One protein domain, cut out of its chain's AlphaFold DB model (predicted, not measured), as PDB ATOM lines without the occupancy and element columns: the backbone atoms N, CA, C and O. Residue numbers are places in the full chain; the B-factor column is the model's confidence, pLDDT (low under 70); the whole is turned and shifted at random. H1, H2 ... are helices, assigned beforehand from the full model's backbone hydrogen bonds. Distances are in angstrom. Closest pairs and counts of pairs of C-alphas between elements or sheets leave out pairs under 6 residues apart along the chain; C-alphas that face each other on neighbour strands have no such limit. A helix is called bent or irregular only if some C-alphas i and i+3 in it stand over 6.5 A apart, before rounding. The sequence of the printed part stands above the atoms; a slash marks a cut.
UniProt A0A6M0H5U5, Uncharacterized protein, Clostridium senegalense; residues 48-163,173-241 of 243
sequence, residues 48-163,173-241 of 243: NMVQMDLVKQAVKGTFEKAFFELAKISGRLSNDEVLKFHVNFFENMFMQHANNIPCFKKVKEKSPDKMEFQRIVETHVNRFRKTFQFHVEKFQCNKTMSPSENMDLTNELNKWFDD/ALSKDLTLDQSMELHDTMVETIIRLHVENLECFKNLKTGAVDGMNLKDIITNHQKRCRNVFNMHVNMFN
ATOM      1  N   ASN A  48     213.338 135.252 128.220       46.34
ATOM      2  CA  ASN A  48     213.992 134.497 129.304       46.34
ATOM      3  C   ASN A  48     213.007 134.282 130.481       46.34
ATOM      4  O   ASN A  48     212.253 135.191 130.820       46.34
ATOM      5  N   MET A  49     213.032 133.116 131.141       46.06
ATOM      6  CA  MET A  49     212.173 132.748 132.285       46.06
ATOM      7  C   MET A  49     212.061 133.819 133.388       46.06
ATOM      8  O   MET A  49     210.980 134.003 133.940       46.06
ATOM      9  N   VAL A  50     213.131 134.567 133.684       47.47
ATOM     10  CA  VAL A  50     213.108 135.631 134.714       47.47
ATOM     11  C   VAL A  50     212.170 136.789 134.336       47.47
ATOM     12  O   VAL A  50     211.538 137.389 135.203       47.47
ATOM     13  N   GLN A  51     212.019 137.089 133.042       57.31
ATOM     14  CA  GLN A  51     211.047 138.081 132.571       57.31
ATOM     15  C   GLN A  51     209.611 137.558 132.688       57.31
ATOM     16  O   GLN A  51     208.699 138.340 132.947       57.31
ATOM     17  N   MET A  52     209.403 136.244 132.567       61.19
ATOM     18  CA  MET A  52     208.071 135.645 132.634       61.19
ATOM     19  C   MET A  52     207.448 135.765 134.030       61.19
ATOM     20  O   MET A  52     206.265 136.078 134.147       61.19
ATOM     21  N   ASP A  53     208.227 135.581 135.097       65.12
ATOM     22  CA  ASP A  53     207.708 135.718 136.465       65.12
ATOM     23  C   ASP A  53     207.345 137.167 136.810       65.12
ATOM     24  O   ASP A  53     206.299 137.410 137.416       65.12
ATOM     25  N   LEU A  54     208.146 138.140 136.361       63.44
ATOM     26  CA  LEU A  54     207.826 139.564 136.505       63.44
ATOM     27  C   LEU A  54     206.548 139.932 135.742       63.44
ATOM     28  O   LEU A  54     205.689 140.630 136.280       63.44
ATOM     29  N   VAL A  55     206.383 139.415 134.522       63.78
ATOM     30  CA  VAL A  55     205.167 139.618 133.722       63.78
ATOM     31  C   VAL A  55     203.955 138.984 134.407       63.78
ATOM     32  O   VAL A  55     202.926 139.642 134.552       63.78
ATOM     33  N   LYS A  56     204.068 137.752 134.922       65.00
ATOM     34  CA  LYS A  56     202.990 137.099 135.687       65.00
ATOM     35  C   LYS A  56     202.609 137.892 136.938       65.00
ATOM     36  O   LYS A  56     201.422 138.022 137.228       65.00
ATOM     37  N   GLN A  57     203.581 138.420 137.683       69.62
ATOM     38  CA  GLN A  57     203.312 139.241 138.869       69.62
ATOM     39  C   GLN A  57     202.617 140.557 138.505       69.62
ATOM     40  O   GLN A  57     201.620 140.913 139.134       69.62
ATOM     41  N   ALA A  58     203.082 141.244 137.458       67.06
ATOM     42  CA  ALA A  58     202.455 142.469 136.966       67.06
ATOM     43  C   ALA A  58     201.007 142.228 136.500       67.06
ATOM     44  O   ALA A  58     200.113 143.022 136.806       67.06
ATOM     45  N   VAL A  59     200.753 141.101 135.826       66.56
ATOM     46  CA  VAL A  59     199.406 140.662 135.434       66.56
ATOM     47  C   VAL A  59     198.523 140.444 136.645       66.56
ATOM     48  O   VAL A  59     197.446 141.032 136.716       66.56
ATOM     49  N   LYS A  60     198.982 139.649 137.616       69.38
ATOM     50  CA  LYS A  60     198.217 139.370 138.836       69.38
ATOM     51  C   LYS A  60     197.834 140.661 139.551       69.38
ATOM     52  O   LYS A  60     196.648 140.897 139.746       69.38
ATOM     53  N   GLY A  61     198.800 141.546 139.807       69.56
ATOM     54  CA  GLY A  61     198.535 142.827 140.465       69.56
ATOM     55  C   GLY A  61     197.592 143.741 139.672       69.56
ATOM     56  O   GLY A  61     196.758 144.437 140.254       69.56
ATOM     57  N   THR A  62     197.667 143.716 138.337       70.00
ATOM     58  CA  THR A  62     196.750 144.472 137.469       70.00
ATOM     59  C   THR A  62     195.323 143.943 137.568       70.00
ATOM     60  O   THR A  62     194.405 144.737 137.779       70.00
ATOM     61  N   PHE A  63     195.135 142.624 137.464       67.38
ATOM     62  CA  PHE A  63     193.820 141.989 137.570       67.38
ATOM     63  C   PHE A  63     193.232 142.112 138.969       67.38
ATOM     64  O   PHE A  63     192.061 142.446 139.083       67.38
ATOM     65  N   GLU A  64     194.029 141.925 140.019       70.31
ATOM     66  CA  GLU A  64     193.606 142.128 141.406       70.31
ATOM     67  C   GLU A  64     193.111 143.559 141.613       70.31
ATOM     68  O   GLU A  64     191.971 143.765 142.025       70.31
ATOM     69  N   LYS A  65     193.913 144.568 141.245       70.69
ATOM     70  CA  LYS A  65     193.513 145.976 141.376       70.69
ATOM     71  C   LYS A  65     192.262 146.290 140.556       70.69
ATOM     72  O   LYS A  65     191.358 146.952 141.054       70.69
ATOM     73  N   ALA A  66     192.201 145.821 139.310       68.81
ATOM     74  CA  ALA A  66     191.044 146.013 138.439       68.81
ATOM     75  C   ALA A  66     189.779 145.380 139.038       68.81
ATOM     76  O   ALA A  66     188.727 146.018 139.069       68.81
ATOM     77  N   PHE A  67     189.903 144.165 139.574       65.44
ATOM     78  CA  PHE A  67     188.823 143.427 140.208       65.44
ATOM     79  C   PHE A  67     188.351 144.097 141.501       65.44
ATOM     80  O   PHE A  67     187.149 144.220 141.703       65.44
ATOM     81  N   PHE A  68     189.255 144.592 142.352       67.19
ATOM     82  CA  PHE A  68     188.874 145.317 143.569       67.19
ATOM     83  C   PHE A  68     188.116 146.611 143.266       67.19
ATOM     84  O   PHE A  68     187.127 146.904 143.934       67.19
ATOM     85  N   GLU A  69     188.532 147.372 142.251       67.50
ATOM     86  CA  GLU A  69     187.781 148.558 141.828       67.50
ATOM     87  C   GLU A  69     186.418 148.175 141.229       67.50
ATOM     88  O   GLU A  69     185.408 148.792 141.565       67.50
ATOM     89  N   LEU A  70     186.341 147.096 140.437       66.19
ATOM     90  CA  LEU A  70     185.057 146.581 139.948       66.19
ATOM     91  C   LEU A  70     184.160 146.065 141.061       66.19
ATOM     92  O   LEU A  70     182.951 146.245 140.983       66.19
ATOM     93  N   ALA A  71     184.702 145.438 142.102       64.75
ATOM     94  CA  ALA A  71     183.918 144.922 143.215       64.75
ATOM     95  C   ALA A  71     183.125 146.050 143.899       64.75
ATOM     96  O   ALA A  71     181.941 145.868 144.190       64.75
ATOM     97  N   LYS A  72     183.731 147.240 144.048       64.62
ATOM     98  CA  LYS A  72     183.078 148.440 144.604       64.62
ATOM     99  C   LYS A  72     181.883 148.912 143.766       64.62
ATOM    100  O   LYS A  72     180.904 149.402 144.322       64.62
ATOM    101  N   ILE A  73     181.950 148.743 142.445       64.94
ATOM    102  CA  ILE A  73     180.939 149.229 141.493       64.94
ATOM    103  C   ILE A  73     179.885 148.146 141.194       64.94
ATOM    104  O   ILE A  73     178.690 148.419 141.141       64.94
ATOM    105  N   SER A  74     180.301 146.882 141.082       62.53
ATOM    106  CA  SER A  74     179.464 145.716 140.748       62.53
ATOM    107  C   SER A  74     178.388 145.403 141.789       62.53
ATOM    108  O   SER A  74     177.407 144.714 141.503       62.53
ATOM    109  N   GLY A  75     178.547 145.914 143.012       62.47
ATOM    110  CA  GLY A  75     177.518 145.917 144.049       62.47
ATOM    111  C   GLY A  75     176.262 146.706 143.677       62.47
ATOM    112  O   GLY A  75     175.247 146.495 144.322       62.47
ATOM    113  N   ARG A  76     176.333 147.575 142.658       67.25
ATOM    114  CA  ARG A  76     175.270 148.495 142.217       67.25
ATOM    115  C   ARG A  76     174.667 148.125 140.854       67.25
ATOM    116  O   ARG A  76     173.782 148.831 140.389       67.25
ATOM    117  N   LEU A  77     175.163 147.064 140.213       69.50
ATOM    118  CA  LEU A  77     174.745 146.638 138.875       69.50
ATOM    119  C   LEU A  77     173.734 145.489 138.951       69.50
ATOM    120  O   LEU A  77     173.918 144.537 139.718       69.50
ATOM    121  N   SER A  78     172.709 145.541 138.103       71.12
ATOM    122  CA  SER A  78     171.862 144.389 137.782       71.12
ATOM    123  C   SER A  78     172.635 143.333 136.982       71.12
ATOM    124  O   SER A  78     173.661 143.625 136.365       71.12
ATOM    125  N   ASN A  79     172.134 142.095 136.940       69.19
ATOM    126  CA  ASN A  79     172.762 141.026 136.155       69.19
ATOM    127  C   ASN A  79     172.887 141.370 134.657       69.19
ATOM    128  O   ASN A  79     173.896 141.026 134.041       69.19
ATOM    129  N   ASP A  80     171.919 142.090 134.087       73.88
ATOM    130  CA  ASP A  80     171.965 142.525 132.687       73.88
ATOM    131  C   ASP A  80     173.025 143.608 132.454       73.88
ATOM    132  O   ASP A  80     173.734 143.580 131.445       73.88
ATOM    133  N   GLU A  81     173.193 144.534 133.399       74.56
ATOM    134  CA  GLU A  81     174.253 145.546 133.349       74.56
ATOM    135  C   GLU A  81     175.635 144.920 133.542       74.56
ATOM    136  O   GLU A  81     176.565 145.266 132.815       74.56
ATOM    137  N   VAL A  82     175.770 143.949 134.454       73.81
ATOM    138  CA  VAL A  82     176.994 143.153 134.611       73.81
ATOM    139  C   VAL A  82     177.313 142.415 133.313       73.81
ATOM    140  O   VAL A  82     178.460 142.435 132.865       73.81
ATOM    141  N   LEU A  83     176.318 141.793 132.678       74.75
ATOM    142  CA  LEU A  83     176.500 141.100 131.408       74.75
ATOM    143  C   LEU A  83     176.926 142.067 130.298       74.75
ATOM    144  O   LEU A  83     177.880 141.790 129.573       74.75
ATOM    145  N   LYS A  84     176.253 143.215 130.173       79.06
ATOM    146  CA  LYS A  84     176.598 144.257 129.198       79.06
ATOM    147  C   LYS A  84     178.020 144.770 129.416       79.06
ATOM    148  O   LYS A  84     178.774 144.887 128.456       79.06
ATOM    149  N   PHE A  85     178.398 145.015 130.667       76.19
ATOM    150  CA  PHE A  85     179.749 145.413 131.040       76.19
ATOM    151  C   PHE A  85     180.788 144.378 130.580       76.19
ATOM    152  O   PHE A  85     181.744 144.734 129.895       76.19
ATOM    153  N   HIS A  86     180.579 143.093 130.880       75.81
ATOM    154  CA  HIS A  86     181.513 142.041 130.476       75.81
ATOM    155  C   HIS A  86     181.594 141.865 128.957       75.81
ATOM    156  O   HIS A  86     182.671 141.598 128.434       75.81
ATOM    157  N   VAL A  87     180.479 142.029 128.241       80.88
ATOM    158  CA  VAL A  87     180.472 141.992 126.774       80.88
ATOM    159  C   VAL A  87     181.293 143.146 126.204       80.88
ATOM    160  O   VAL A  87     182.199 142.891 125.418       80.88
ATOM    161  N   ASN A  88     181.062 144.379 126.662       79.06
ATOM    162  CA  ASN A  88     181.847 145.539 126.231       79.06
ATOM    163  C   ASN A  88     183.342 145.344 126.530       79.06
ATOM    164  O   ASN A  88     184.202 145.647 125.706       79.06
ATOM    165  N   PHE A  89     183.658 144.810 127.712       76.19
ATOM    166  CA  PHE A  89     185.022 144.464 128.097       76.19
ATOM    167  C   PHE A  89     185.645 143.449 127.138       76.19
ATOM    168  O   PHE A  89     186.753 143.649 126.645       76.19
ATOM    169  N   PHE A  90     184.918 142.380 126.836       76.88
ATOM    170  CA  PHE A  90     185.367 141.322 125.948       76.88
ATOM    171  C   PHE A  90     185.594 141.818 124.510       76.88
ATOM    172  O   PHE A  90     186.601 141.488 123.882       76.88
ATOM    173  N   GLU A  91     184.694 142.651 123.993       81.75
ATOM    174  CA  GLU A  91     184.832 143.285 122.677       81.75
ATOM    175  C   GLU A  91     186.061 144.201 122.623       81.75
ATOM    176  O   GLU A  91     186.860 144.112 121.687       81.75
ATOM    177  N   ASN A  92     186.271 145.017 123.662       79.06
ATOM    178  CA  ASN A  92     187.453 145.868 123.786       79.06
ATOM    179  C   ASN A  92     188.746 145.046 123.780       79.06
ATOM    180  O   ASN A  92     189.683 145.384 123.057       79.06
ATOM    181  N   MET A  93     188.788 143.933 124.515       77.44
ATOM    182  CA  MET A  93     189.924 143.008 124.507       77.44
ATOM    183  C   MET A  93     190.222 142.488 123.094       77.44
ATOM    184  O   MET A  93     191.363 142.558 122.634       77.44
ATOM    185  N   PHE A  94     189.197 142.038 122.362       78.75
ATOM    186  CA  PHE A  94     189.340 141.602 120.968       78.75
ATOM    187  C   PHE A  94     189.886 142.704 120.062       78.75
ATOM    188  O   PHE A  94     190.786 142.456 119.255       78.75
ATOM    189  N   MET A  95     189.385 143.929 120.211       79.56
ATOM    190  CA  MET A  95     189.878 145.081 119.460       79.56
ATOM    191  C   MET A  95     191.339 145.398 119.786       79.56
ATOM    192  O   MET A  95     192.117 145.675 118.871       79.56
ATOM    193  N   GLN A  96     191.743 145.305 121.055       77.19
ATOM    194  CA  GLN A  96     193.137 145.504 121.446       77.19
ATOM    195  C   GLN A  96     194.053 144.428 120.871       77.19
ATOM    196  O   GLN A  96     195.125 144.753 120.359       77.19
ATOM    197  N   HIS A  97     193.619 143.167 120.853       77.38
ATOM    198  CA  HIS A  97     194.332 142.118 120.130       77.38
ATOM    199  C   HIS A  97     194.458 142.466 118.645       77.38
ATOM    200  O   HIS A  97     195.561 142.488 118.109       77.38
ATOM    201  N   ALA A  98     193.366 142.837 117.981       79.69
ATOM    202  CA  ALA A  98     193.387 143.192 116.564       79.69
ATOM    203  C   ALA A  98     194.264 144.402 116.220       79.69
ATOM    204  O   ALA A  98     194.787 144.479 115.112       79.69
ATOM    205  N   ASN A  99     194.459 145.333 117.149       79.19
ATOM    206  CA  ASN A  99     195.304 146.502 116.923       79.19
ATOM    207  C   ASN A  99     196.791 146.218 117.179       79.19
ATOM    208  O   ASN A  99     197.642 146.767 116.476       79.19
ATOM    209  N   ASN A 100     197.103 145.358 118.152       73.50
ATOM    210  CA  ASN A 100     198.464 145.190 118.667       73.50
ATOM    211  C   ASN A 100     199.117 143.850 118.288       73.50
ATOM    212  O   ASN A 100     200.334 143.719 118.361       73.50
ATOM    213  N   ILE A 101     198.341 142.856 117.846       75.69
ATOM    214  CA  ILE A 101     198.826 141.527 117.454       75.69
ATOM    215  C   ILE A 101     198.773 141.427 115.925       75.69
ATOM    216  O   ILE A 101     197.693 141.203 115.381       75.69
ATOM    217  N   PRO A 102     199.896 141.527 115.183       78.25
ATOM    218  CA  PRO A 102     199.877 141.477 113.720       78.25
ATOM    219  C   PRO A 102     199.100 140.332 113.022       78.25
ATOM    220  O   PRO A 102     198.726 140.515 111.873       78.25
ATOM    221  N   CYS A 103     198.791 139.186 113.645       76.75
ATOM    222  CA  CYS A 103     198.032 138.093 113.006       76.75
ATOM    223  C   CYS A 103     196.541 138.384 113.146       76.75
ATOM    224  O   CYS A 103     195.800 138.267 112.179       76.75
ATOM    225  N   PHE A 104     196.125 138.917 114.294       77.88
ATOM    226  CA  PHE A 104     194.783 139.461 114.475       77.88
ATOM    227  C   PHE A 104     194.579 140.734 113.647       77.88
ATOM    228  O   PHE A 104     193.515 140.929 113.066       77.88
ATOM    229  N   LYS A 105     195.612 141.573 113.518       80.44
ATOM    230  CA  LYS A 105     195.594 142.754 112.648       80.44
ATOM    231  C   LYS A 105     195.387 142.370 111.188       80.44
ATOM    232  O   LYS A 105     194.520 142.937 110.532       80.44
ATOM    233  N   LYS A 106     196.099 141.340 110.707       78.12
ATOM    234  CA  LYS A 106     195.858 140.757 109.379       78.12
ATOM    235  C   LYS A 106     194.404 140.324 109.218       78.12
ATOM    236  O   LYS A 106     193.838 140.611 108.183       78.12
ATOM    237  N   VAL A 107     193.777 139.707 110.219       76.12
ATOM    238  CA  VAL A 107     192.362 139.283 110.146       76.12
ATOM    239  C   VAL A 107     191.402 140.471 110.077       76.12
ATOM    240  O   VAL A 107     190.428 140.428 109.323       76.12
ATOM    241  N   LYS A 108     191.693 141.541 110.828       77.94
ATOM    242  CA  LYS A 108     190.950 142.807 110.784       77.94
ATOM    243  C   LYS A 108     191.062 143.497 109.420       77.94
ATOM    244  O   LYS A 108     190.084 144.061 108.947       77.94
ATOM    245  N   GLU A 109     192.237 143.454 108.795       78.38
ATOM    246  CA  GLU A 109     192.534 144.145 107.528       78.38
ATOM    247  C   GLU A 109     192.251 143.296 106.276       78.38
ATOM    248  O   GLU A 109     191.978 143.824 105.201       78.38
ATOM    249  N   LYS A 110     192.361 141.972 106.396       67.94
ATOM    250  CA  LYS A 110     192.317 140.975 105.323       67.94
ATOM    251  C   LYS A 110     191.707 139.698 105.891       67.94
ATOM    252  O   LYS A 110     192.434 138.795 106.287       67.94
ATOM    253  N   SER A 111     190.382 139.620 105.980       58.81
ATOM    254  CA  SER A 111     189.704 138.442 106.537       58.81
ATOM    255  C   SER A 111     190.085 137.171 105.756       58.81
ATOM    256  O   SER A 111     189.633 137.018 104.618       58.81
ATOM    257  N   PRO A 112     190.904 136.263 106.327       52.09
ATOM    258  CA  PRO A 112     191.538 135.180 105.572       52.09
ATOM    259  C   PRO A 112     190.531 134.149 105.033       52.09
ATOM    260  O   PRO A 112     190.822 133.498 104.037       52.09
ATOM    261  N   ASP A 113     189.313 134.107 105.594       52.91
ATOM    262  CA  ASP A 113     188.252 133.148 105.244       52.91
ATOM    263  C   ASP A 113     186.900 133.803 104.881       52.91
ATOM    264  O   ASP A 113     185.839 133.198 105.043       52.91
ATOM    265  N   LYS A 114     186.890 135.072 104.435       51.38
ATOM    266  CA  LYS A 114     185.660 135.883 104.215       51.38
ATOM    267  C   LYS A 114     184.767 136.072 105.456       51.38
ATOM    268  O   LYS A 114     183.653 136.577 105.340       51.38
ATOM    269  N   MET A 115     185.228 135.670 106.638       58.94
ATOM    270  CA  MET A 115     184.543 135.936 107.898       58.94
ATOM    271  C   MET A 115     185.019 137.280 108.438       58.94
ATOM    272  O   MET A 115     186.180 137.418 108.816       58.94
ATOM    273  N   GLU A 116     184.129 138.267 108.447       70.81
ATOM    274  CA  GLU A 116     184.436 139.593 108.974       70.81
ATOM    275  C   GLU A 116     184.836 139.500 110.450       70.81
ATOM    276  O   GLU A 116     184.233 138.749 111.222       70.81
ATOM    277  N   PHE A 117     185.839 140.283 110.854       75.94
ATOM    278  CA  PHE A 117     186.321 140.333 112.238       75.94
ATOM    279  C   PHE A 117     185.171 140.539 113.241       75.94
ATOM    280  O   PHE A 117     185.123 139.878 114.276       75.94
ATOM    281  N   GLN A 118     184.185 141.364 112.881       79.69
ATOM    282  CA  GLN A 118     182.990 141.597 113.689       79.69
ATOM    283  C   GLN A 118     182.187 140.315 113.952       79.69
ATOM    284  O   GLN A 118     181.754 140.071 115.073       79.69
ATOM    285  N   ARG A 119     182.058 139.432 112.957       79.44
ATOM    286  CA  ARG A 119     181.339 138.159 113.096       79.44
ATOM    287  C   ARG A 119     182.067 137.172 114.012       79.44
ATOM    288  O   ARG A 119     181.430 136.370 114.702       79.44
ATOM    289  N   ILE A 120     183.400 137.228 114.038       78.56
ATOM    290  CA  ILE A 120     184.214 136.470 114.996       78.56
ATOM    291  C   ILE A 120     183.909 136.971 116.410       78.56
ATOM    292  O   ILE A 120     183.547 136.171 117.274       78.56
ATOM    293  N   VAL A 121     183.970 138.290 116.626       81.69
ATOM    294  CA  VAL A 121     183.649 138.925 117.913       81.69
ATOM    295  C   VAL A 121     182.236 138.556 118.377       81.69
ATOM    296  O   VAL A 121     182.071 138.059 119.489       81.69
ATOM    297  N   GLU A 122     181.228 138.673 117.511       83.31
ATOM    298  CA  GLU A 122     179.840 138.297 117.814       83.31
ATOM    299  C   GLU A 122     179.696 136.822 118.205       83.31
ATOM    300  O   GLU A 122     178.963 136.482 119.137       83.31
ATOM    301  N   THR A 123     180.415 135.924 117.525       82.06
ATOM    302  CA  THR A 123     180.418 134.493 117.863       82.06
ATOM    303  C   THR A 123     180.911 134.275 119.289       82.06
ATOM    304  O   THR A 123     180.328 133.489 120.038       82.06
ATOM    305  N   HIS A 124     181.966 134.983 119.681       78.75
ATOM    306  CA  HIS A 124     182.506 134.904 121.027       78.75
ATOM    307  C   HIS A 124     181.575 135.521 122.075       78.75
ATOM    308  O   HIS A 124     181.304 134.876 123.088       78.75
ATOM    309  N   VAL A 125     181.022 136.706 121.806       81.62
ATOM    310  CA  VAL A 125     180.055 137.389 122.680       81.62
ATOM    311  C   VAL A 125     178.835 136.509 122.938       81.62
ATOM    312  O   VAL A 125     178.419 136.339 124.084       81.62
ATOM    313  N   ASN A 126     178.283 135.882 121.899       81.31
ATOM    314  CA  ASN A 126     177.126 135.000 122.039       81.31
ATOM    315  C   ASN A 126     177.419 133.779 122.916       81.31
ATOM    316  O   ASN A 126     176.552 133.341 123.674       81.31
ATOM    317  N   ARG A 127     178.636 133.228 122.854       74.25
ATOM    318  CA  ARG A 127     179.034 132.131 123.747       74.25
ATOM    319  C   ARG A 127     179.263 132.608 125.168       74.25
ATOM    320  O   ARG A 127     178.777 131.959 126.086       74.25
ATOM    321  N   PHE A 128     179.929 133.747 125.340       77.88
ATOM    322  CA  PHE A 128     180.112 134.362 126.647       77.88
ATOM    323  C   PHE A 128     178.765 134.580 127.348       77.88
ATOM    324  O   PHE A 128     178.598 134.166 128.489       77.88
ATOM    325  N   ARG A 129     177.765 135.129 126.642       79.75
ATOM    326  CA  ARG A 129     176.404 135.314 127.176       79.75
ATOM    327  C   ARG A 129     175.788 134.005 127.669       79.75
ATOM    328  O   ARG A 129     175.276 133.961 128.783       79.75
ATOM    329  N   LYS A 130     175.875 132.940 126.865       80.00
ATOM    330  CA  LYS A 130     175.357 131.615 127.240       80.00
ATOM    331  C   LYS A 130     176.038 131.079 128.491       80.00
ATOM    332  O   LYS A 130     175.360 130.540 129.362       80.00
ATOM    333  N   THR A 131     177.357 131.219 128.602       74.12
ATOM    334  CA  THR A 131     178.044 130.667 129.768       74.12
ATOM    335  C   THR A 131     177.928 131.537 131.011       74.12
ATOM    336  O   THR A 131     177.820 131.004 132.111       74.12
ATOM    337  N   PHE A 132     177.819 132.855 130.851       74.12
ATOM    338  CA  PHE A 132     177.434 133.750 131.936       74.12
ATOM    339  C   PHE A 132     176.075 133.348 132.524       74.12
ATOM    340  O   PHE A 132     175.968 133.175 133.734       74.12
ATOM    341  N   GLN A 133     175.062 133.125 131.677       74.75
ATOM    342  CA  GLN A 133     173.742 132.658 132.117       74.75
ATOM    343  C   GLN A 133     173.829 131.307 132.831       74.75
ATOM    344  O   GLN A 133     173.324 131.176 133.943       74.75
ATOM    345  N   PHE A 134     174.555 130.345 132.253       76.56
ATOM    346  CA  PHE A 134     174.807 129.059 132.901       76.56
ATOM    347  C   PHE A 134     175.432 129.229 134.294       76.56
ATOM    348  O   PHE A 134     174.984 128.588 135.238       76.56
ATOM    349  N   HIS A 135     176.438 130.094 134.457       74.19
ATOM    350  CA  HIS A 135     177.059 130.341 135.760       74.19
ATOM    351  C   HIS A 135     176.104 131.028 136.741       74.19
ATOM    352  O   HIS A 135     176.030 130.613 137.898       74.19
ATOM    353  N   VAL A 136     175.336 132.024 136.293       71.88
ATOM    354  CA  VAL A 136     174.322 132.686 137.125       71.88
ATOM    355  C   VAL A 136     173.304 131.677 137.650       71.88
ATOM    356  O   VAL A 136     173.057 131.641 138.854       71.88
ATOM    357  N   GLU A 137     172.775 130.814 136.786       72.50
ATOM    358  CA  GLU A 137     171.821 129.770 137.165       72.50
ATOM    359  C   GLU A 137     172.463 128.718 138.073       72.50
ATOM    360  O   GLU A 137     171.916 128.362 139.119       72.50
ATOM    361  N   LYS A 138     173.654 128.238 137.699       72.81
ATOM    362  CA  LYS A 138     174.324 127.125 138.372       72.81
ATOM    363  C   LYS A 138     174.731 127.462 139.799       72.81
ATOM    364  O   LYS A 138     174.592 126.625 140.691       72.81
ATOM    365  N   PHE A 139     175.244 128.669 139.996       70.12
ATOM    366  CA  PHE A 139     175.699 129.161 141.292       70.12
ATOM    367  C   PHE A 139     174.653 130.033 141.987       70.12
ATOM    368  O   PHE A 139     174.919 130.568 143.060       70.12
ATOM    369  N   GLN A 140     173.457 130.149 141.398       70.06
ATOM    370  CA  GLN A 140     172.345 130.939 141.920       70.06
ATOM    371  C   GLN A 140     172.758 132.392 142.217       70.06
ATOM    372  O   GLN A 140     172.328 132.994 143.203       70.06
ATOM    373  N   CYS A 141     173.598 132.975 141.355       66.75
ATOM    374  CA  CYS A 141     174.067 134.360 141.450       66.75
ATOM    375  C   CYS A 141     172.983 135.346 140.967       66.75
ATOM    376  O   CYS A 141     173.191 136.149 140.055       66.75
ATOM    377  N   ASN A 142     171.800 135.285 141.574       65.25
ATOM    378  CA  ASN A 142     170.672 136.138 141.222       65.25
ATOM    379  C   ASN A 142     170.773 137.464 141.981       65.25
ATOM    380  O   ASN A 142     170.258 137.597 143.091       65.25
ATOM    381  N   LYS A 143     171.445 138.460 141.391       59.59
ATOM    382  CA  LYS A 143     171.344 139.847 141.856       59.59
ATOM    383  C   LYS A 143     170.139 140.506 141.193       59.59
ATOM    384  O   LYS A 143     170.194 140.927 140.040       59.59
ATOM    385  N   THR A 144     169.053 140.627 141.945       50.72
ATOM    386  CA  THR A 144     167.966 141.558 141.630       50.72
ATOM    387  C   THR A 144     168.282 142.906 142.266       50.72
ATOM    388  O   THR A 144     168.123 143.077 143.472       50.72
ATOM    389  N   MET A 145     168.744 143.854 141.454       51.66
ATOM    390  CA  MET A 145     168.749 145.274 141.804       51.66
ATOM    391  C   MET A 145     167.856 146.034 140.834       51.66
ATOM    392  O   MET A 145     167.763 145.681 139.659       51.66
ATOM    393  N   SER A 146     167.205 147.076 141.338       47.62
ATOM    394  CA  SER A 146     166.510 148.063 140.518       47.62
ATOM    395  C   SER A 146     167.534 148.766 139.617       47.62
ATOM    396  O   SER A 146     168.588 149.144 140.137       47.62
ATOM    397  N   PRO A 147     167.263 148.965 138.313       53.25
ATOM    398  CA  PRO A 147     168.164 149.702 137.432       53.25
ATOM    399  C   PRO A 147     168.488 151.063 138.046       53.25
ATOM    400  O   PRO A 147     167.580 151.805 138.428       53.25
ATOM    401  N   SER A 148     169.773 151.383 138.186       53.31
ATOM    402  CA  SER A 148     170.157 152.701 138.676       53.31
ATOM    403  C   SER A 148     170.147 153.663 137.486       53.31
ATOM    404  O   SER A 148     171.008 153.581 136.614       53.31
ATOM    405  N   GLU A 149     169.208 154.610 137.449       54.75
ATOM    406  CA  GLU A 149     169.239 155.751 136.514       54.75
ATOM    407  C   GLU A 149     170.284 156.804 136.942       54.75
ATOM    408  O   GLU A 149     170.075 158.009 136.821       54.75
ATOM    409  N   ASN A 150     171.410 156.375 137.521       58.69
ATOM    410  CA  ASN A 150     172.378 157.287 138.108       58.69
ATOM    411  C   ASN A 150     173.511 157.586 137.113       58.69
ATOM    412  O   ASN A 150     174.350 156.725 136.836       58.69
ATOM    413  N   MET A 151     173.557 158.822 136.598       60.22
ATOM    414  CA  MET A 151     174.656 159.332 135.759       60.22
ATOM    415  C   MET A 151     176.041 159.104 136.389       60.22
ATOM    416  O   MET A 151     177.013 158.900 135.663       60.22
ATOM    417  N   ASP A 152     176.124 159.088 137.721       73.44
ATOM    418  CA  ASP A 152     177.357 158.835 138.471       73.44
ATOM    419  C   ASP A 152     177.938 157.441 138.163       73.44
ATOM    420  O   ASP A 152     179.111 157.306 137.824       73.44
ATOM    421  N   LEU A 153     177.085 156.410 138.105       74.50
ATOM    422  CA  LEU A 153     177.507 155.030 137.846       74.50
ATOM    423  C   LEU A 153     178.047 154.838 136.422       74.50
ATOM    424  O   LEU A 153     179.022 154.118 136.212       74.50
ATOM    425  N   THR A 154     177.432 155.497 135.435       75.44
ATOM    426  CA  THR A 154     177.903 155.439 134.041       75.44
ATOM    427  C   THR A 154     179.283 156.082 133.906       75.44
ATOM    428  O   THR A 154     180.162 155.524 133.252       75.44
ATOM    429  N   ASN A 155     179.500 157.225 134.561       80.31
ATOM    430  CA  ASN A 155     180.794 157.905 134.560       80.31
ATOM    431  C   ASN A 155     181.875 157.088 135.280       80.31
ATOM    432  O   ASN A 155     182.991 156.979 134.772       80.31
ATOM    433  N   GLU A 156     181.547 156.475 136.420       80.88
ATOM    434  CA  GLU A 156     182.450 155.572 137.144       80.88
ATOM    435  C   GLU A 156     182.870 154.371 136.284       80.88
ATOM    436  O   GLU A 156     184.057 154.050 136.212       80.88
ATOM    437  N   LEU A 157     181.920 153.739 135.583       77.00
ATOM    438  CA  LEU A 157     182.203 152.619 134.681       77.00
ATOM    439  C   LEU A 157     183.063 153.039 133.486       77.00
ATOM    440  O   LEU A 157     184.006 152.328 133.146       77.00
ATOM    441  N   ASN A 158     182.769 154.184 132.867       81.44
ATOM    442  CA  ASN A 158     183.558 154.698 131.746       81.44
ATOM    443  C   ASN A 158     184.998 155.001 132.174       81.44
ATOM    444  O   ASN A 158     185.938 154.546 131.527       81.44
ATOM    445  N   LYS A 159     185.180 155.679 133.314       83.81
ATOM    446  CA  LYS A 159     186.509 155.949 133.873       83.81
ATOM    447  C   LYS A 159     187.265 154.657 134.174       83.81
ATOM    448  O   LYS A 159     188.449 154.549 133.872       83.81
ATOM    449  N   TRP A 160     186.581 153.666 134.747       82.50
ATOM    450  CA  TRP A 160     187.181 152.360 134.987       82.50
ATOM    451  C   TRP A 160     187.636 151.700 133.679       82.50
ATOM    452  O   TRP A 160     188.740 151.157 133.626       82.50
ATOM    453  N   PHE A 161     186.823 151.765 132.617       78.25
ATOM    454  CA  PHE A 161     187.181 151.226 131.303       78.25
ATOM    455  C   PHE A 161     188.410 151.914 130.714       78.25
ATOM    456  O   PHE A 161     189.292 151.223 130.206       78.25
ATOM    457  N   ASP A 162     188.492 153.240 130.801       82.81
ATOM    458  CA  ASP A 162     189.640 154.006 130.313       82.81
ATOM    459  C   ASP A 162     190.922 153.637 131.074       82.81
ATOM    460  O   ASP A 162     191.941 153.302 130.460       82.81
ATOM    461  N   ASP A 163     190.852 153.592 132.408       81.69
ATOM    462  CA  ASP A 163     191.969 153.190 133.269       81.69
ATOM    463  C   ASP A 163     192.413 151.747 132.982       81.69
ATOM    464  O   ASP A 163     193.611 151.442 132.944       81.69
ATOM    465  N   ALA A 173     202.346 145.860 125.796       72.06
ATOM    466  CA  ALA A 173     203.724 146.255 125.544       72.06
ATOM    467  C   ALA A 173     204.733 145.384 126.312       72.06
ATOM    468  O   ALA A 173     205.780 145.044 125.763       72.06
ATOM    469  N   LEU A 174     204.423 144.993 127.552       67.19
ATOM    470  CA  LEU A 174     205.264 144.111 128.373       67.19
ATOM    471  C   LEU A 174     205.249 142.656 127.892       67.19
ATOM    472  O   LEU A 174     206.254 141.960 128.005       67.19
ATOM    473  N   SER A 175     204.127 142.191 127.342       66.31
ATOM    474  CA  SER A 175     203.959 140.824 126.844       66.31
ATOM    475  C   SER A 175     204.356 140.661 125.373       66.31
ATOM    476  O   SER A 175     204.128 139.598 124.798       66.31
ATOM    477  N   LYS A 176     204.899 141.708 124.738       66.69
ATOM    478  CA  LYS A 176     205.126 141.747 123.284       66.69
ATOM    479  C   LYS A 176     206.120 140.686 122.784       66.69
ATOM    480  O   LYS A 176     205.987 140.245 121.648       66.69
ATOM    481  N   ASP A 177     207.078 140.294 123.629       68.12
ATOM    482  CA  ASP A 177     208.206 139.412 123.283       68.12
ATOM    483  C   ASP A 177     208.023 137.972 123.813       68.12
ATOM    484  O   ASP A 177     208.977 137.191 123.882       68.12
ATOM    485  N   LEU A 178     206.810 137.607 124.246       71.88
ATOM    486  CA  LEU A 178     206.517 136.249 124.707       71.88
ATOM    487  C   LEU A 178     206.425 135.274 123.527       71.88
ATOM    488  O   LEU A 178     206.014 135.637 122.430       71.88
ATOM    489  N   THR A 179     206.782 134.009 123.750       77.50
ATOM    490  CA  THR A 179     206.465 132.914 122.819       77.50
ATOM    491  C   THR A 179     204.974 132.561 122.866       77.50
ATOM    492  O   THR A 179     204.255 132.979 123.776       77.50
ATOM    493  N   LEU A 180     204.496 131.734 121.926       79.12
ATOM    494  CA  LEU A 180     203.133 131.192 121.987       79.12
ATOM    495  C   LEU A 180     202.900 130.389 123.273       79.12
ATOM    496  O   LEU A 180     201.875 130.575 123.923       79.12
ATOM    497  N   ASP A 181     203.870 129.568 123.680       81.44
ATOM    498  CA  ASP A 181     203.790 128.791 124.922       81.44
ATOM    499  C   ASP A 181     203.758 129.696 126.160       81.44
ATOM    500  O   ASP A 181     202.956 129.482 127.066       81.44
ATOM    501  N   GLN A 182     204.574 130.755 126.185       78.88
ATOM    502  CA  GLN A 182     204.563 131.741 127.269       78.88
ATOM    503  C   GLN A 182     203.266 132.554 127.284       78.88
ATOM    504  O   GLN A 182     202.717 132.825 128.348       78.88
ATOM    505  N   SER A 183     202.740 132.906 126.111       78.94
ATOM    506  CA  SER A 183     201.443 133.571 125.976       78.94
ATOM    507  C   SER A 183     200.325 132.679 126.514       78.94
ATOM    508  O   SER A 183     199.474 133.144 127.268       78.94
ATOM    509  N   MET A 184     200.350 131.383 126.191       83.50
ATOM    510  CA  MET A 184     199.413 130.395 126.721       83.50
ATOM    511  C   MET A 184     199.517 130.266 128.245       83.50
ATOM    512  O   MET A 184     198.506 130.266 128.943       83.50
ATOM    513  N   GLU A 185     200.732 130.191 128.782       82.62
ATOM    514  CA  GLU A 185     200.954 130.117 130.227       82.62
ATOM    515  C   GLU A 185     200.454 131.380 130.948       82.62
ATOM    516  O   GLU A 185     199.925 131.326 132.066       82.62
ATOM    517  N   LEU A 186     200.570 132.536 130.292       79.06
ATOM    518  CA  LEU A 186     200.015 133.785 130.788       79.06
ATOM    519  C   LEU A 186     198.488 133.739 130.844       79.06
ATOM    520  O   LEU A 186     197.911 134.167 131.840       79.06
ATOM    521  N   HIS A 187     197.839 133.152 129.836       78.75
ATOM    522  CA  HIS A 187     196.393 132.906 129.858       78.75
ATOM    523  C   HIS A 187     195.960 131.997 130.978       78.75
ATOM    524  O   HIS A 187     194.995 132.303 131.673       78.75
ATOM    525  N   ASP A 188     196.684 130.902 131.183       84.56
ATOM    526  CA  ASP A 188     196.384 129.991 132.277       84.56
ATOM    527  C   ASP A 188     196.446 130.715 133.624       84.56
ATOM    528  O   ASP A 188     195.565 130.529 134.468       84.56
ATOM    529  N   THR A 189     197.453 131.580 133.785       81.25
ATOM    530  CA  THR A 189     197.631 132.426 134.970       81.25
ATOM    531  C   THR A 189     196.470 133.408 135.121       81.25
ATOM    532  O   THR A 189     195.915 133.547 136.208       81.25
ATOM    533  N   MET A 190     196.066 134.069 134.037       77.06
ATOM    534  CA  MET A 190     194.956 135.018 134.037       77.06
ATOM    535  C   MET A 190     193.623 134.357 134.387       77.06
ATOM    536  O   MET A 190     192.894 134.870 135.233       77.06
ATOM    537  N   VAL A 191     193.312 133.216 133.768       81.19
ATOM    538  CA  VAL A 191     192.095 132.439 134.038       81.19
ATOM    539  C   VAL A 191     192.054 132.010 135.500       81.19
ATOM    540  O   VAL A 191     191.038 132.202 136.167       81.19
ATOM    541  N   GLU A 192     193.162 131.477 136.022       84.75
ATOM    542  CA  GLU A 192     193.258 131.102 137.430       84.75
ATOM    543  C   GLU A 192     193.014 132.302 138.354       84.75
ATOM    544  O   GLU A 192     192.177 132.219 139.254       84.75
ATOM    545  N   THR A 193     193.704 133.422 138.122       77.69
ATOM    546  CA  THR A 193     193.564 134.636 138.936       77.69
ATOM    547  C   THR A 193     192.134 135.163 138.919       77.69
ATOM    548  O   THR A 193     191.576 135.433 139.979       77.69
ATOM    549  N   ILE A 194     191.511 135.258 137.743       75.44
ATOM    550  CA  ILE A 194     190.131 135.732 137.609       75.44
ATOM    551  C   ILE A 194     189.180 134.821 138.391       75.44
ATOM    552  O   ILE A 194     188.377 135.325 139.176       75.44
ATOM    553  N   ILE A 195     189.275 133.496 138.235       79.31
ATOM    554  CA  ILE A 195     188.393 132.549 138.935       79.31
ATOM    555  C   ILE A 195     188.578 132.640 140.451       79.31
ATOM    556  O   ILE A 195     187.590 132.667 141.183       79.31
ATOM    557  N   ARG A 196     189.823 132.721 140.935       79.25
ATOM    558  CA  ARG A 196     190.102 132.868 142.372       79.25
ATOM    559  C   ARG A 196     189.503 134.149 142.932       79.25
ATOM    560  O   ARG A 196     188.787 134.080 143.923       79.25
ATOM    561  N   LEU A 197     189.696 135.276 142.248       70.25
ATOM    562  CA  LEU A 197     189.114 136.557 142.645       70.25
ATOM    563  C   LEU A 197     187.584 136.503 142.696       70.25
ATOM    564  O   LEU A 197     186.987 136.977 143.662       70.25
ATOM    565  N   HIS A 198     186.946 135.873 141.706       74.00
ATOM    566  CA  HIS A 198     185.502 135.649 141.722       74.00
ATOM    567  C   HIS A 198     185.084 134.825 142.941       74.00
ATOM    568  O   HIS A 198     184.205 135.251 143.688       74.00
ATOM    569  N   VAL A 199     185.729 133.680 143.176       74.25
ATOM    570  CA  VAL A 199     185.408 132.799 144.305       74.25
ATOM    571  C   VAL A 199     185.614 133.502 145.637       74.25
ATOM    572  O   VAL A 199     184.772 133.372 146.514       74.25
ATOM    573  N   GLU A 200     186.686 134.273 145.792       72.31
ATOM    574  CA  GLU A 200     187.010 135.012 147.012       72.31
ATOM    575  C   GLU A 200     186.001 136.120 147.322       72.31
ATOM    576  O   GLU A 200     185.646 136.306 148.488       72.31
ATOM    577  N   ASN A 201     185.485 136.813 146.305       66.56
ATOM    578  CA  ASN A 201     184.750 138.065 146.498       66.56
ATOM    579  C   ASN A 201     183.246 137.989 146.201       66.56
ATOM    580  O   ASN A 201     182.504 138.878 146.619       66.56
ATOM    581  N   LEU A 202     182.764 136.961 145.499       69.19
ATOM    582  CA  LEU A 202     181.338 136.808 145.207       69.19
ATOM    583  C   LEU A 202     180.704 135.786 146.147       69.19
ATOM    584  O   LEU A 202     181.060 134.608 146.165       69.19
ATOM    585  N   GLU A 203     179.706 136.239 146.902       68.56
ATOM    586  CA  GLU A 203     179.027 135.432 147.922       68.56
ATOM    587  C   GLU A 203     178.379 134.163 147.346       68.56
ATOM    588  O   GLU A 203     178.398 133.109 147.982       68.56
ATOM    589  N   CYS A 204     177.866 134.215 146.113       68.00
ATOM    590  CA  CYS A 204     177.273 133.043 145.465       68.00
ATOM    591  C   CYS A 204     178.290 131.910 145.200       68.00
ATOM    592  O   CYS A 204     177.900 130.754 145.058       68.00
ATOM    593  N   PHE A 205     179.597 132.195 145.233       70.75
ATOM    594  CA  PHE A 205     180.651 131.185 145.124       70.75
ATOM    595  C   PHE A 205     181.150 130.651 146.473       70.75
ATOM    596  O   PHE A 205     182.077 129.843 146.497       70.75
ATOM    597  N   LYS A 206     180.544 131.020 147.610       69.06
ATOM    598  CA  LYS A 206     181.022 130.597 148.941       69.06
ATOM    599  C   LYS A 206     181.179 129.087 149.114       69.06
ATOM    600  O   LYS A 206     182.114 128.648 149.775       69.06
ATOM    601  N   ASN A 207     180.326 128.289 148.471       68.50
ATOM    602  CA  ASN A 207     180.388 126.828 148.551       68.50
ATOM    603  C   ASN A 207     181.635 126.256 147.848       68.50
ATOM    604  O   ASN A 207     182.083 125.168 148.196       68.50
ATOM    605  N   LEU A 208     182.232 126.999 146.909       71.50
ATOM    606  CA  LEU A 208     183.515 126.655 146.289       71.50
ATOM    607  C   LEU A 208     184.720 126.988 147.175       71.50
ATOM    608  O   LEU A 208     185.801 126.449 146.944       71.50
ATOM    609  N   LYS A 209     184.558 127.856 148.186       67.50
ATOM    610  CA  LYS A 209     185.630 128.178 149.143       67.50
ATOM    611  C   LYS A 209     185.902 127.024 150.106       67.50
ATOM    612  O   LYS A 209     187.024 126.868 150.571       67.50
ATOM    613  N   THR A 210     184.868 126.250 150.435       66.31
ATOM    614  CA  THR A 210     184.897 125.268 151.530       66.31
ATOM    615  C   THR A 210     184.571 123.840 151.094       66.31
ATOM    616  O   THR A 210     184.657 122.929 151.913       66.31
ATOM    617  N   GLY A 211     184.223 123.614 149.823       66.94
ATOM    618  CA  GLY A 211     183.805 122.300 149.342       66.94
ATOM    619  C   GLY A 211     183.824 122.146 147.822       66.94
ATOM    620  O   GLY A 211     184.503 122.877 147.101       66.94
ATOM    621  N   ALA A 212     183.089 121.142 147.344       65.44
ATOM    622  CA  ALA A 212     182.910 120.852 145.927       65.44
ATOM    623  C   ALA A 212     181.482 121.202 145.487       65.44
ATOM    624  O   ALA A 212     180.523 120.938 146.212       65.44
ATOM    625  N   VAL A 213     181.334 121.743 144.279       63.59
ATOM    626  CA  VAL A 213     180.035 121.926 143.613       63.59
ATOM    627  C   VAL A 213     179.950 120.884 142.504       63.59
ATOM    628  O   VAL A 213     180.869 120.773 141.696       63.59
ATOM    629  N   ASP A 214     178.892 120.070 142.500       64.38
ATOM    630  CA  ASP A 214     178.746 118.897 141.616       64.38
ATOM    631  C   ASP A 214     179.949 117.931 141.634       64.38
ATOM    632  O   ASP A 214     180.286 117.306 140.630       64.38
ATOM    633  N   GLY A 215     180.636 117.815 142.771       66.56
ATOM    634  CA  GLY A 215     181.823 116.962 142.889       66.56
ATOM    635  C   GLY A 215     183.095 117.532 142.248       66.56
ATOM    636  O   GLY A 215     184.110 116.844 142.256       66.56
ATOM    637  N   MET A 216     183.075 118.775 141.751       68.94
ATOM    638  CA  MET A 216     184.270 119.507 141.316       68.94
ATOM    639  C   MET A 216     184.716 120.493 142.396       68.94
ATOM    640  O   MET A 216     183.931 121.325 142.860       68.94
ATOM    641  N   ASN A 217     185.986 120.420 142.792       81.44
ATOM    642  CA  ASN A 217     186.599 121.432 143.652       81.44
ATOM    643  C   ASN A 217     187.108 122.628 142.813       81.44
ATOM    644  O   ASN A 217     187.113 122.595 141.581       81.44
ATOM    645  N   LEU A 218     187.577 123.690 143.476       81.25
ATOM    646  CA  LEU A 218     188.095 124.887 142.802       81.25
ATOM    647  C   LEU A 218     189.221 124.585 141.794       81.25
ATOM    648  O   LEU A 218     189.257 125.170 140.712       81.25
ATOM    649  N   LYS A 219     190.126 123.655 142.114       86.75
ATOM    650  CA  LYS A 219     191.227 123.268 141.223       86.75
ATOM    651  C   LYS A 219     190.706 122.590 139.954       86.75
ATOM    652  O   LYS A 219     191.211 122.879 138.868       86.75
ATOM    653  N   ASP A 220     189.691 121.740 140.072       80.94
ATOM    654  CA  ASP A 220     189.059 121.082 138.922       80.94
ATOM    655  C   ASP A 220     188.387 122.118 138.010       80.94
ATOM    656  O   ASP A 220     188.544 122.084 136.789       80.94
ATOM    657  N   ILE A 221     187.702 123.097 138.608       79.50
ATOM    658  CA  ILE A 221     187.056 124.197 137.884       79.50
ATOM    659  C   ILE A 221     188.091 125.038 137.133       79.50
ATOM    660  O   ILE A 221     187.907 125.286 135.940       79.50
ATOM    661  N   ILE A 222     189.184 125.436 137.791       83.50
ATOM    662  CA  ILE A 222     190.281 126.185 137.157       83.50
ATOM    663  C   ILE A 222     190.854 125.385 135.986       83.50
ATOM    664  O   ILE A 222     190.946 125.904 134.875       83.50
ATOM    665  N   THR A 223     191.150 124.101 136.201       86.25
ATOM    666  CA  THR A 223     191.729 123.223 135.171       86.25
ATOM    667  C   THR A 223     190.802 123.101 133.956       86.25
ATOM    668  O   THR A 223     191.255 123.149 132.810       86.25
ATOM    669  N   ASN A 224     189.490 122.991 134.178       82.19
ATOM    670  CA  ASN A 224     188.504 122.919 133.100       82.19
ATOM    671  C   ASN A 224     188.432 124.218 132.285       82.19
ATOM    672  O   ASN A 224     188.377 124.160 131.053       82.19
ATOM    673  N   HIS A 225     188.469 125.380 132.941       81.38
ATOM    674  CA  HIS A 225     188.479 126.672 132.251       81.38
ATOM    675  C   HIS A 225     189.787 126.897 131.488       81.38
ATOM    676  O   HIS A 225     189.741 127.300 130.328       81.38
ATOM    677  N   GLN A 226     190.933 126.552 132.078       85.44
ATOM    678  CA  GLN A 226     192.235 126.597 131.407       85.44
ATOM    679  C   GLN A 226     192.236 125.715 130.156       85.44
ATOM    680  O   GLN A 226     192.553 126.185 129.070       85.44
ATOM    681  N   LYS A 227     191.771 124.462 130.248       86.62
ATOM    682  CA  LYS A 227     191.656 123.570 129.082       86.62
ATOM    683  C   LYS A 227     190.788 124.173 127.970       86.62
ATOM    684  O   LYS A 227     191.148 124.082 126.796       86.62
ATOM    685  N   ARG A 228     189.651 124.787 128.316       77.94
ATOM    686  CA  ARG A 228     188.781 125.472 127.343       77.94
ATOM    687  C   ARG A 228     189.483 126.672 126.707       77.94
ATOM    688  O   ARG A 228     189.484 126.768 125.482       77.94
ATOM    689  N   CYS A 229     190.121 127.519 127.515       80.44
ATOM    690  CA  CYS A 229     190.896 128.668 127.054       80.44
ATOM    691  C   CYS A 229     192.017 128.226 126.103       80.44
ATOM    692  O   CYS A 229     192.086 128.726 124.988       80.44
ATOM    693  N   ARG A 230     192.795 127.193 126.450       84.94
ATOM    694  CA  ARG A 230     193.846 126.621 125.589       84.94
ATOM    695  C   ARG A 230     193.321 126.094 124.254       84.94
ATOM    696  O   ARG A 230     193.949 126.285 123.217       84.94
ATOM    697  N   ASN A 231     192.164 125.429 124.247       83.75
ATOM    698  CA  ASN A 231     191.559 124.941 123.001       83.75
ATOM    699  C   ASN A 231     191.211 126.095 122.059       83.75
ATOM    700  O   ASN A 231     191.416 126.008 120.850       83.75
ATOM    701  N   VAL A 232     190.679 127.170 122.628       78.56
ATOM    702  CA  VAL A 232     190.323 128.384 121.898       78.56
ATOM    703  C   VAL A 232     191.581 129.112 121.459       78.56
ATOM    704  O   VAL A 232     191.632 129.583 120.325       78.56
ATOM    705  N   PHE A 233     192.598 129.101 122.320       82.44
ATOM    706  CA  PHE A 233     193.915 129.617 122.026       82.44
ATOM    707  C   PHE A 233     194.443 129.030 120.719       82.44
ATOM    708  O   PHE A 233     194.613 129.696 119.698       82.44
ATOM    709  N   ASN A 234     194.588 127.711 120.724       83.31
ATOM    710  CA  ASN A 234     195.082 126.965 119.578       83.31
ATOM    711  C   ASN A 234     194.187 127.138 118.344       83.31
ATOM    712  O   ASN A 234     194.679 127.179 117.220       83.31
ATOM    713  N   MET A 235     192.873 127.268 118.534       80.56
ATOM    714  CA  MET A 235     191.943 127.529 117.439       80.56
ATOM    715  C   MET A 235     192.237 128.863 116.746       80.56
ATOM    716  O   MET A 235     192.303 128.880 115.520       80.56
ATOM    717  N   HIS A 236     192.430 129.964 117.480       78.06
ATOM    718  CA  HIS A 236     192.773 131.248 116.855       78.06
ATOM    719  C   HIS A 236     194.190 131.261 116.293       78.06
ATOM    720  O   HIS A 236     194.375 131.832 115.226       78.06
ATOM    721  N   VAL A 237     195.164 130.622 116.955       81.19
ATOM    722  CA  VAL A 237     196.525 130.469 116.404       81.19
ATOM    723  C   VAL A 237     196.457 129.877 115.004       81.19
ATOM    724  O   VAL A 237     196.989 130.457 114.059       81.19
ATOM    725  N   ASN A 238     195.727 128.772 114.869       80.50
ATOM    726  CA  ASN A 238     195.563 128.082 113.599       80.50
ATOM    727  C   ASN A 238     194.731 128.901 112.605       80.50
ATOM    728  O   ASN A 238     195.112 129.037 111.451       80.50
ATOM    729  N   MET A 239     193.602 129.469 113.039       75.88
ATOM    730  CA  MET A 239     192.698 130.227 112.165       75.88
ATOM    731  C   MET A 239     193.348 131.505 111.622       75.88
ATOM    732  O   MET A 239     193.104 131.905 110.488       75.88
ATOM    733  N   PHE A 240     194.162 132.173 112.434       78.06
ATOM    734  CA  PHE A 240     194.769 133.455 112.086       78.06
ATOM    735  C   PHE A 240     196.203 133.314 111.580       78.06
ATOM    736  O   PHE A 240     196.844 134.333 111.310       78.06
ATOM    737  N   ASN A 241     196.693 132.074 111.446       77.31
ATOM    738  CA  ASN A 241     198.080 131.753 111.120       77.31
ATOM    739  C   ASN A 241     199.040 132.597 111.971       77.31
ATOM    740  O   ASN A 241     199.907 133.315 111.461       77.31
TER     741      ASN A 241
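Overview. This is residues 48 to 163 and 173 to 241 of the 243 residues of an uncharacterized protein of Clostridium senegalense (UniProt A0A6M0H5U5). Six longer helices stand in two groups with a gap between them: H1, H6 and H8 side by side in a row, and H2 with H4 on one side of it and the shorter H5 on the other. The short helices H3 and H7 cross opposite ends of the whole, H3 at the end of H2 and H7 at the end of H6, and H1 bridges the groups where its last turns meet H5. The printed part has 185 residues with eight named helices, H1 to H8 in order, and no named strand: the class is all helix. It is compact, with a radius of gyration of the C-alphas of 17.7 A and spans of 44 by 37 by 29 A.

Along the chain. Find C-alpha 49 at (212.173, 132.748, 132.285); from there H1 runs through residues 49 to 74, 36.2 A long. Next look at H2, residues 79 to 100, 31.4 A, then H3, residues 102 to 109, 10.0 A, and H4, residues 117 to 138, 31.6 A. H5, residues 151 to 163, covers 18.5 A and ends at the cut, with C-alpha 163 at (191.969, 153.190, 133.269). Beyond it come H6, residues 180 to 201, 31.4 A, and H7, residues 203 to 210, 12.3 A. H7 is irregular, with C-alphas 204 and 207 7.6 A apart. H8, residues 218 to 239, 31.4 A, ends with C-alpha 239 at (192.698, 130.227, 112.165).

Arrangement. Start at the hub, H6, which touches H1, H7 and H8. It touches H1 at the C-alphas of Lys 56 and Leu 186, the closest, 6.6 A apart, at a shallow tilt of 33 degrees, only just short of steep, the same way. It touches H8, closest C-alphas Asp 188 and Gln 226 at 5.4 A, at 37 degrees, only just steep, opposite ways. H6 and H7 touch only at the corner, closest C-alphas Val 199 and Phe 205 at 5.1 A. H1 touches H5 with residues 69 to 73 alone, the C-alphas of Ile 73 and Leu 153 being closest at 7.7 A. H2 touches H4, closest C-alphas Val 87 and Val 125 at 6.2 A, opposite ways. H2 and H3 touch only at the corner, closest C-alphas Ala 98 and Phe 104 at 4.5 A. H3 and H8 are near each other; H2 and H6 are apart, as are H4 and H8. In H2, H3, H4, H5, H6 and H8 every O i to N i+4 pair is within hydrogen-bond range; H1 has 20 of 22, and H7 0 of 4, with 3 of 5 O i to N i+3 pairs.

Size, cuts and confidence. The two C-alphas farthest apart, Asn 48 and Ser 146, are 50.6 A apart. Residues 164 to 172 are not printed; C-alphas 163 and 173 stand 15.7 A apart across the cut. Of the links printed whole, H4 to H5 is long, residues 139 to 150. Mean pLDDT of the printed part is 72.9, and 63 residues are under 70, among them 48 to 61 and 141 to 151.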